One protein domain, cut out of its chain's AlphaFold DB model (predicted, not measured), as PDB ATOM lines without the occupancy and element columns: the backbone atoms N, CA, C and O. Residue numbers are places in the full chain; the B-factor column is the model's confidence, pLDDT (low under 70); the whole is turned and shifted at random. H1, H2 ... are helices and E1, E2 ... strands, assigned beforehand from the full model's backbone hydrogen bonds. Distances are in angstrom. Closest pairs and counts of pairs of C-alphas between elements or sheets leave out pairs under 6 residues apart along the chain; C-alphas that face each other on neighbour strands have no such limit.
ATOM      1  N   ARG A   7      48.074  90.696  41.121       45.91
ATOM      2  CA  ARG A   7      47.141  91.835  41.198       45.91
ATOM      3  C   ARG A   7      45.968  91.628  40.242       45.91
ATOM      4  O   ARG A   7      46.193  91.534  39.038       45.91
ATOM      5  N   SER A   8      44.737  91.643  40.750       55.81
ATOM      6  CA  SER A   8      43.554  91.941  39.933       55.81
ATOM      7  C   SER A   8      43.239  93.445  40.028       55.81
ATOM      8  O   SER A   8      43.788  94.143  40.880       55.81
ATOM      9  N   LYS A   9      42.360  93.981  39.169       56.09
ATOM     10  CA  LYS A   9      41.905  95.387  39.258       56.09
ATOM     11  C   LYS A   9      41.026  95.679  40.490       56.09
ATOM     12  O   LYS A   9      40.608  96.822  40.660       56.09
ATOM     13  N   HIS A  10      40.700  94.665  41.297       63.81
ATOM     14  CA  HIS A  10      39.707  94.758  42.369       63.81
ATOM     15  C   HIS A  10      40.174  94.192  43.717       63.81
ATOM     16  O   HIS A  10      39.565  94.506  44.735       63.81
ATOM     17  N   TRP A  11      41.211  93.353  43.733       79.50
ATOM     18  CA  TRP A  11      41.721  92.706  44.941       79.50
ATOM     19  C   TRP A  11      43.136  92.147  44.726       79.50
ATOM     20  O   TRP A  11      43.589  91.944  43.592       79.50
ATOM     21  N   MET A  12      43.828  91.863  45.827       81.00
ATOM     22  CA  MET A  12      45.182  91.306  45.845       81.00
ATOM     23  C   MET A  12      45.281  90.145  46.836       81.00
ATOM     24  O   MET A  12      44.936  90.301  48.004       81.00
ATOM     25  N   LEU A  13      45.808  89.001  46.395       83.25
ATOM     26  CA  LEU A  13      46.216  87.926  47.303       83.25
ATOM     27  C   LEU A  13      47.591  88.261  47.885       83.25
ATOM     28  O   LEU A  13      48.531  88.532  47.139       83.25
ATOM     29  N   SER A  14      47.691  88.271  49.209       80.25
ATOM     30  CA  SER A  14      48.920  88.566  49.945       80.25
ATOM     31  C   SER A  14      49.281  87.403  50.861       80.25
ATOM     32  O   SER A  14      48.395  86.706  51.353       80.25
ATOM     33  N   GLU A  15      50.579  87.214  51.083       82.81
ATOM     34  CA  GLU A  15      51.134  86.249  52.032       82.81
ATOM     35  C   GLU A  15      51.771  87.018  53.191       82.81
ATOM     36  O   GLU A  15      52.502  87.987  52.976       82.81
ATOM     37  N   ASP A  16      51.455  86.609  54.416       78.56
ATOM     38  CA  ASP A  16      52.210  86.999  55.597       78.56
ATOM     39  C   ASP A  16      53.455  86.116  55.702       78.56
ATOM     40  O   ASP A  16      53.348  84.934  56.039       78.56
ATOM     41  N   ASP A  17      54.627  86.683  55.420       71.25
ATOM     42  CA  ASP A  17      55.901  85.960  55.463       71.25
ATOM     43  C   ASP A  17      56.215  85.407  56.874       71.25
ATOM     44  O   ASP A  17      56.896  84.384  56.993       71.25
ATOM     45  N   GLU A  18      55.715  86.035  57.949       74.31
ATOM     46  CA  GLU A  18      55.979  85.605  59.334       74.31
ATOM     47  C   GLU A  18      55.065  84.459  59.785       74.31
ATOM     48  O   GLU A  18      55.467  83.607  60.583       74.31
ATOM     49  N   HIS A  19      53.840  84.403  59.261       70.00
ATOM     50  CA  HIS A  19      52.820  83.442  59.691       70.00
ATOM     51  C   HIS A  19      52.422  82.426  58.614       70.00
ATOM     52  O   HIS A  19      51.665  81.499  58.907       70.00
ATOM     53  N   LYS A  20      52.951  82.557  57.390       75.25
ATOM     54  CA  LYS A  20      52.596  81.749  56.206       75.25
ATOM     55  C   LYS A  20      51.088  81.700  55.961       75.25
ATOM     56  O   LYS A  20      50.533  80.663  55.596       75.25
ATOM     57  N   GLN A  21      50.408  82.812  56.230       76.81
ATOM     58  CA  GLN A  21      48.967  82.938  56.050       76.81
ATOM     59  C   GLN A  21      48.670  83.744  54.794       76.81
ATOM     60  O   GLN A  21      49.307  84.762  54.534       76.81
ATOM     61  N   TYR A  22      47.666  83.304  54.041       82.06
ATOM     62  CA  TYR A  22      47.178  84.016  52.867       82.06
ATOM     63  C   TYR A  22      45.926  84.814  53.220       82.06
ATOM     64  O   TYR A  22      45.014  84.294  53.866       82.06
ATOM     65  N   PHE A  23      45.850  86.059  52.762       83.56
ATOM     66  CA  PHE A  23      44.666  86.899  52.921       83.56
ATOM     67  C   PHE A  23      44.438  87.765  51.677       83.56
ATOM     68  O   PHE A  23      45.372  88.090  50.939       83.56
ATOM     69  N   LEU A  24      43.177  88.132  51.436       86.69
ATOM     70  CA  LEU A  24      42.801  89.039  50.354       86.69
ATOM     71  C   LEU A  24      42.795  90.487  50.851       86.69
ATOM     72  O   LEU A  24      42.295  90.783  51.940       86.69
ATOM     73  N   ARG A  25      43.344  91.387  50.037       86.00
ATOM     74  CA  ARG A  25      43.274  92.837  50.212       86.00
ATOM     75  C   ARG A  25      42.419  93.478  49.134       86.00
ATOM     76  O   ARG A  25      42.403  92.992  48.003       86.00
ATOM     77  N   ASP A  26      41.774  94.584  49.474       82.81
ATOM     78  CA  ASP A  26      41.179  95.483  48.490       82.81
ATOM     79  C   ASP A  26      42.250  96.329  47.766       82.81
ATOM     80  O   ASP A  26      43.460  96.176  47.975       82.81
ATOM     81  N   ASN A  27      41.799  97.216  46.879       73.31
ATOM     82  CA  ASN A  27      42.671  98.075  46.074       73.31
ATOM     83  C   ASN A  27      43.442  99.127  46.887       73.31
ATOM     84  O   ASN A  27      44.482  99.597  46.419       73.31
ATOM     85  N   ASP A  28      42.959  99.472  48.079       79.94
ATOM     86  CA  ASP A  28      43.588 100.445  48.975       79.94
ATOM     87  C   ASP A  28      44.580  99.772  49.940       79.94
ATOM     88  O   ASP A  28      45.312 100.438  50.674       79.94
ATOM     89  N   GLY A  29      44.670  98.440  49.886       77.50
ATOM     90  CA  GLY A  29      45.613  97.641  50.656       77.50
ATOM     91  C   GLY A  29      45.080  97.192  52.013       77.50
ATOM     92  O   GLY A  29      45.852  96.629  52.796       77.50
ATOM     93  N   TYR A  30      43.790  97.385  52.293       83.88
ATOM     94  CA  TYR A  30      43.155  96.890  53.512       83.88
ATOM     95  C   TYR A  30      42.749  95.429  53.362       83.88
ATOM     96  O   TYR A  30      42.410  94.968  52.276       83.88
ATOM     97  N   MET A  31      42.791  94.680  54.466       87.38
ATOM     98  CA  MET A  31      42.305  93.301  54.495       87.38
ATOM     99  C   MET A  31      40.792  93.277  54.262       87.38
ATOM    100  O   MET A  31      40.049  94.008  54.917       87.38
ATOM    101  N   MET A  32      40.339  92.422  53.349       89.12
ATOM    102  CA  MET A  32      38.918  92.284  53.040       89.12
ATOM    103  C   MET A  32      38.151  91.657  54.207       89.12
ATOM    104  O   MET A  32      38.679  90.838  54.965       89.12
ATOM    105  N   SER A  33      36.863  91.992  54.324       89.94
ATOM    106  CA  SER A  33      35.982  91.319  55.276       89.94
ATOM    107  C   SER A  33      35.811  89.835  54.911       89.94
ATOM    108  O   SER A  33      36.021  89.421  53.765       89.94
ATOM    109  N   LYS A  34      35.382  89.009  55.876       90.44
ATOM    110  CA  LYS A  34      35.088  87.586  55.617       90.44
ATOM    111  C   LYS A  34      34.021  87.407  54.533       90.44
ATOM    112  O   LYS A  34      34.162  86.530  53.688       90.44
ATOM    113  N   ALA A  35      32.975  88.235  54.550       91.31
ATOM    114  CA  ALA A  35      31.884  88.154  53.584       91.31
ATOM    115  C   ALA A  35      32.369  88.474  52.162       91.31
ATOM    116  O   ALA A  35      32.117  87.698  51.240       91.31
ATOM    117  N   ASP A  36      33.135  89.555  51.999       87.12
ATOM    118  CA  ASP A  36      33.653  89.970  50.688       87.12
ATOM    119  C   ASP A  36      34.684  88.974  50.149       87.12
ATOM    120  O   ASP A  36      34.722  88.689  48.950       87.12
ATOM    121  N   THR A  37      35.494  88.400  51.045       89.19
ATOM    122  CA  THR A  37      36.445  87.332  50.718       89.19
ATOM    123  C   THR A  37      35.712  86.125  50.142       89.19
ATOM    124  O   THR A  37      36.046  85.672  49.052       89.19
ATOM    125  N   ILE A  38      34.676  85.637  50.832       90.06
ATOM    126  CA  ILE A  38      33.878  84.488  50.381       90.06
ATOM    127  C   ILE A  38      33.234  84.774  49.018       90.06
ATOM    128  O   ILE A  38      33.346  83.958  48.108       90.06
ATOM    129  N   GLN A  39      32.619  85.947  48.838       86.88
ATOM    130  CA  GLN A  39      32.023  86.322  47.549       86.88
ATOM    131  C   GLN A  39      33.054  86.397  46.418       86.88
ATOM    132  O   GLN A  39      32.764  86.013  45.287       86.88
ATOM    133  N   THR A  40      34.252  86.899  46.709       86.06
ATOM    134  CA  THR A  40      35.338  86.989  45.726       86.06
ATOM    135  C   THR A  40      35.820  85.604  45.319       86.06
ATOM    136  O   THR A  40      35.985  85.346  44.130       86.06
ATOM    137  N   LEU A  41      35.981  84.697  46.286       88.06
ATOM    138  CA  LEU A  41      36.371  83.316  46.021       88.06
ATOM    139  C   LEU A  41      35.330  82.582  45.171       88.06
ATOM    140  O   LEU A  41      35.720  81.917  44.217       88.06
ATOM    141  N   TYR A  42      34.031  82.759  45.437       89.94
ATOM    142  CA  TYR A  42      32.983  82.170  44.595       89.94
ATOM    143  C   TYR A  42      33.039  82.672  43.154       89.94
ATOM    144  O   TYR A  42      33.037  81.863  42.242       89.94
ATOM    145  N   LYS A  43      33.205  83.981  42.930       85.19
ATOM    146  CA  LYS A  43      33.346  84.522  41.565       85.19
ATOM    147  C   LYS A  43      34.548  83.943  40.816       85.19
ATOM    148  O   LYS A  43      34.486  83.779  39.602       85.19
ATOM    149  N   ILE A  44      35.654  83.689  41.520       86.38
ATOM    150  CA  ILE A  44      36.845  83.060  40.932       86.38
ATOM    151  C   ILE A  44      36.538  81.605  40.576       86.38
ATOM    152  O   ILE A  44      36.853  81.189  39.467       86.38
ATOM    153  N   LEU A  45      35.926  80.855  41.496       90.06
ATOM    154  CA  LEU A  45      35.543  79.462  41.264       90.06
ATOM    155  C   LEU A  45      34.573  79.346  40.088       90.06
ATOM    156  O   LEU A  45      34.882  78.628  39.149       90.06
ATOM    157  N   ASP A  46      33.499  80.138  40.069       88.25
ATOM    158  CA  ASP A  46      32.512  80.154  38.983       88.25
ATOM    159  C   ASP A  46      33.162  80.445  37.620       88.25
ATOM    160  O   ASP A  46      32.788  79.866  36.602       88.25
ATOM    161  N   PHE A  47      34.157  81.340  37.586       84.31
ATOM    162  CA  PHE A  47      34.922  81.605  36.371       84.31
ATOM    163  C   PHE A  47      35.728  80.379  35.935       84.31
ATOM    164  O   PHE A  47      35.649  80.001  34.771       84.31
ATOM    165  N   TYR A  48      36.472  79.740  36.837       88.31
ATOM    166  CA  TYR A  48      37.255  78.548  36.497       88.31
ATOM    167  C   TYR A  48      36.382  77.350  36.118       88.31
ATOM    168  O   TYR A  48      36.719  76.648  35.171       88.31
ATOM    169  N   ASP A  49      35.244  77.163  36.781       92.12
ATOM    170  CA  ASP A  49      34.272  76.115  36.456       92.12
ATOM    171  C   ASP A  49      33.631  76.331  35.073       92.12
ATOM    172  O   ASP A  49      33.154  75.382  34.451       92.12
ATOM    173  N   SER A  50      33.633  77.571  34.567       90.12
ATOM    174  CA  SER A  50      33.150  77.902  33.219       90.12
ATOM    175  C   SER A  50      34.174  77.668  32.102       90.12
ATOM    176  O   SER A  50      33.817  77.788  30.930       90.12
ATOM    177  N   LEU A  51      35.429  77.355  32.443       92.44
ATOM    178  CA  LEU A  51      36.517  77.176  31.485       92.44
ATOM    179  C   LEU A  51      36.855  75.702  31.279       92.44
ATOM    180  O   LEU A  51      36.872  74.903  32.214       92.44
ATOM    181  N   THR A  52      37.217  75.362  30.048       93.50
ATOM    182  CA  THR A  52      37.907  74.106  29.741       93.50
ATOM    183  C   THR A  52      39.421  74.263  29.889       93.50
ATOM    184  O   THR A  52      39.964  75.372  29.917       93.50
ATOM    185  N   GLU A  53      40.136  73.140  29.956       92.19
ATOM    186  CA  GLU A  53      41.602  73.153  29.962       92.19
ATOM    187  C   GLU A  53      42.152  73.734  28.644       92.19
ATOM    188  O   GLU A  53      43.153  74.455  28.637       92.19
ATOM    189  N   GLU A  54      41.464  73.492  27.526       92.44
ATOM    190  CA  GLU A  54      41.780  74.080  26.226       92.44
ATOM    191  C   GLU A  54      41.685  75.615  26.240       92.44
ATOM    192  O   GLU A  54      42.604  76.276  25.739       92.44
ATOM    193  N   ASP A  55      40.648  76.186  26.867       88.88
ATOM    194  CA  ASP A  55      40.473  77.642  27.001       88.88
ATOM    195  C   ASP A  55      41.626  78.272  27.799       88.88
ATOM    196  O   ASP A  55      42.191  79.305  27.414       88.88
ATOM    197  N   ILE A  56      42.036  77.619  28.893       88.50
ATOM    198  CA  ILE A  56      43.171  78.054  29.722       88.50
ATOM    199  C   ILE A  56      44.466  78.038  28.899       88.50
ATOM    200  O   ILE A  56      45.261  78.986  28.942       88.50
ATOM    201  N   GLN A  57      44.695  76.981  28.119       88.31
ATOM    202  CA  GLN A  57      45.883  76.855  27.274       88.31
ATOM    203  C   GLN A  57      45.904  77.865  26.125       88.31
ATOM    204  O   GLN A  57      46.980  78.339  25.745       88.31
ATOM    205  N   GLU A  58      44.756  78.188  25.535       87.75
ATOM    206  CA  GLU A  58      44.641  79.219  24.501       87.75
ATOM    207  C   GLU A  58      44.952  80.610  25.063       87.75
ATOM    208  O   GLU A  58      45.802  81.325  24.517       87.75
ATOM    209  N   TYR A  59      44.361  80.960  26.207       83.94
ATOM    210  CA  TYR A  59      44.650  82.218  26.895       83.94
ATOM    211  C   TYR A  59      46.136  82.342  27.266       83.94
ATOM    212  O   TYR A  59      46.778  83.359  26.994       83.94
ATOM    213  N   ASN A  60      46.740  81.285  27.815       84.69
ATOM    214  CA  ASN A  60      48.163  81.288  28.161       84.69
ATOM    215  C   ASN A  60      49.073  81.464  26.934       84.69
ATOM    216  O   ASN A  60      50.092  82.158  27.015       84.69
ATOM    217  N   ARG A  61      48.708  80.884  25.782       83.00
ATOM    218  CA  ARG A  61      49.438  81.080  24.517       83.00
ATOM    219  C   ARG A  61      49.378  82.533  24.048       83.00
ATOM    220  O   ARG A  61      50.420  83.080  23.675       83.00
ATOM    221  N   SER A  62      48.214  83.179  24.120       81.31
ATOM    222  CA  SER A  62      48.061  84.580  23.702       81.31
ATOM    223  C   SER A  62      48.853  85.542  24.604       81.31
ATOM    224  O   SER A  62      49.583  86.407  24.113       81.31
ATOM    225  N   VAL A  63      48.831  85.329  25.925       76.69
ATOM    226  CA  VAL A  63      49.625  86.104  26.901       76.69
ATOM    227  C   VAL A  63      51.130  85.884  26.720       76.69
ATOM    228  O   VAL A  63      51.917  86.828  26.865       76.69
ATOM    229  N   GLY A  64      51.548  84.659  26.388       73.62
ATOM    230  CA  GLY A  64      52.943  84.329  26.098       73.62
ATOM    231  C   GLY A  64      53.500  85.113  24.906       73.62
ATOM    232  O   GLY A  64      54.641  85.582  24.957       73.62
ATOM    233  N   GLN A  65      52.689  85.325  23.869       72.31
ATOM    234  CA  GLN A  65      53.084  86.084  22.682       72.31
ATOM    235  C   GLN A  65      53.286  87.577  22.988       72.31
ATOM    236  O   GLN A  65      54.334  88.133  22.658       72.31
ATOM    237  N   VAL A  66      52.358  88.200  23.722       72.06
ATOM    238  CA  VAL A  66      52.466  89.614  24.135       72.06
ATOM    239  C   VAL A  66      53.680  89.851  25.043       72.06
ATOM    240  O   VAL A  66      54.412  90.830  24.879       72.06
ATOM    241  N   HIS A  67      53.946  88.940  25.986       74.12
ATOM    242  CA  HIS A  67      55.138  89.032  26.834       74.12
ATOM    243  C   HIS A  67      56.427  88.922  26.022       74.12
ATOM    244  O   HIS A  67      57.370  89.676  26.270       74.12
ATOM    245  N   LYS A  68      56.478  88.010  25.047       75.88
ATOM    246  CA  LYS A  68      57.650  87.835  24.185       75.88
ATOM    247  C   LYS A  68      57.983  89.125  23.434       75.88
ATOM    248  O   LYS A  68      59.123  89.582  23.505       75.88
ATOM    249  N   GLU A  69      56.991  89.759  22.816       80.88
ATOM    250  CA  GLU A  69      57.157  91.033  22.099       80.88
ATOM    251  C   GLU A  69      57.626  92.166  23.027       80.88
ATOM    252  O   GLU A  69      58.550  92.916  22.693       80.88
ATOM    253  N   TYR A  70      57.051  92.264  24.231       76.94
ATOM    254  CA  TYR A  70      57.476  93.232  25.246       76.94
ATOM    255  C   TYR A  70      58.952  93.054  25.635       76.94
ATOM    256  O   TYR A  70      59.716  94.026  25.661       76.94
ATOM    257  N   TYR A  71      59.379  91.818  25.913       75.06
ATOM    258  CA  TYR A  71      60.760  91.529  26.299       75.06
ATOM    259  C   TYR A  71      61.749  91.729  25.148       75.06
ATOM    260  O   TYR A  71      62.861  92.208  25.382       75.06
ATOM    261  N   GLU A  72      61.369  91.405  23.913       84.00
ATOM    262  CA  GLU A  72      62.195  91.663  22.730       84.00
ATOM    263  C   GLU A  72      62.395  93.166  22.493       84.00
ATOM    264  O   GLU A  72      63.525  93.601  22.254       84.00
ATOM    265  N   ARG A  73      61.345  93.983  22.657       81.62
ATOM    266  CA  ARG A  73      61.452  95.452  22.602       81.62
ATOM    267  C   ARG A  73      62.370  95.997  23.694       81.62
ATOM    268  O   ARG A  73      63.273  96.776  23.402       81.62
ATOM    269  N   MET A  74      62.202  95.541  24.935       75.44
ATOM    270  CA  MET A  74      63.063  95.944  26.054       75.44
ATOM    271  C   MET A  74      64.531  95.565  25.831       75.44
ATOM    272  O   MET A  74      65.425  96.349  26.151       75.44
ATOM    273  N   LYS A  75      64.805  94.382  25.263       78.38
ATOM    274  CA  LYS A  75      66.169  93.977  24.895       78.38
ATOM    275  C   LYS A  75      66.771  94.923  23.858       78.38
ATOM    276  O   LYS A  75      67.881  95.397  24.085       78.38
ATOM    277  N   LYS A  76      66.028  95.254  22.793       78.25
ATOM    278  CA  LYS A  76      66.466  96.225  21.776       78.25
ATOM    279  C   LYS A  76      66.752  97.597  22.384       78.25
ATOM    280  O   LYS A  76      67.828  98.135  22.157       78.25
ATOM    281  N   GLU A  77      65.872  98.122  23.235       74.31
ATOM    282  CA  GLU A  77      66.102  99.411  23.907       74.31
ATOM    283  C   GLU A  77      67.345  99.404  24.810       74.31
ATOM    284  O   GLU A  77      68.091 100.383  24.869       74.31
ATOM    285  N   VAL A  78      67.589  98.310  25.538       69.12
ATOM    286  CA  VAL A  78      68.797  98.161  26.365       69.12
ATOM    287  C   VAL A  78      70.049  98.102  25.493       69.12
ATOM    288  O   VAL A  78      71.068  98.687  25.857       69.12
ATOM    289  N   GLU A  79      69.988  97.413  24.362       68.69
ATOM    290  CA  GLU A  79      71.093  97.286  23.414       68.69
ATOM    291  C   GLU A  79      71.397  98.621  22.720       68.69
ATOM    292  O   GLU A  79      72.542  99.070  22.725       68.69
ATOM    293  N   GLU A  80      70.376  99.351  22.274       66.31
ATOM    294  CA  GLU A  80      70.500 100.718  21.752       66.31
ATOM    295  C   GLU A  80      71.087 101.686  22.790       66.31
ATOM    296  O   GLU A  80      71.974 102.484  22.476       66.31
ATOM    297  N   ARG A  81      70.646 101.605  24.053       61.44
ATOM    298  CA  ARG A  81      71.193 102.427  25.149       61.44
ATOM    299  C   ARG A  81      72.629 102.059  25.509       61.44
ATOM    300  O   ARG A  81      73.364 102.940  25.949       61.44
ATOM    301  N   LYS A  82      73.025 100.790  25.371       60.22
ATOM    302  CA  LYS A  82      74.418 100.343  25.552       60.22
ATOM    303  C   LYS A  82      75.319 100.827  24.418       60.22
ATOM    304  O   LYS A  82      76.490 101.095  24.669       60.22
ATOM    305  N   ASN A  83      74.775 100.941  23.209       59.56
ATOM    306  CA  ASN A  83      75.528 101.303  22.013       59.56
ATOM    307  C   ASN A  83      75.696 102.816  21.823       59.56
ATOM    308  O   ASN A  83      76.555 103.223  21.046       59.56
TER     309      ASN A  83
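This is residues 7 to 83 of the 185 residues of an uncharacterized protein of Bacillus mycoides (UniProt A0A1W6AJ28). The domain is a wide, open V of two helices, a shorter arm H1 and a long arm H2, with a small hairpin of E1 and E2 beside residues 34 to 41 of H1. Residues 57 to 83 of H2 stick out alone. The printed part has 77 residues, with E1, E2, H1 and H2 in chain order; the strands are antiparallel and the class is mostly helix. It is extended, with a radius of gyration of the C-alphas of 18.3 A and spans of 54 by 35 by 22 A.

E1 is residues 12 to 16, from C-alpha 12 at (45.182, 91.306, 45.845), and E2 is residues 21 to 25, each 12.8 A long. H1, residues 34 to 49, measures 22.3 A. H2, residues 53 to 83, measures 44.8 A and ends at C-alpha 83 (75.528, 101.303, 22.013).

In the hairpin, N 12 and O 25 are 2.8 A apart, within hydrogen-bond range. The closest C-alphas of E2 and H1, Leu 24 and Thr 37, are 6.6 A apart. H1 and H2 are apart. In both helices every O i to N i+4 pair is within hydrogen-bond range.

The C-alphas farthest apart, Ala 35 and Asn 83, are 55.4 A apart. The printed part has no cut and no long link. Residues 7 to 10 and 78 to 83 have pLDDT under 70.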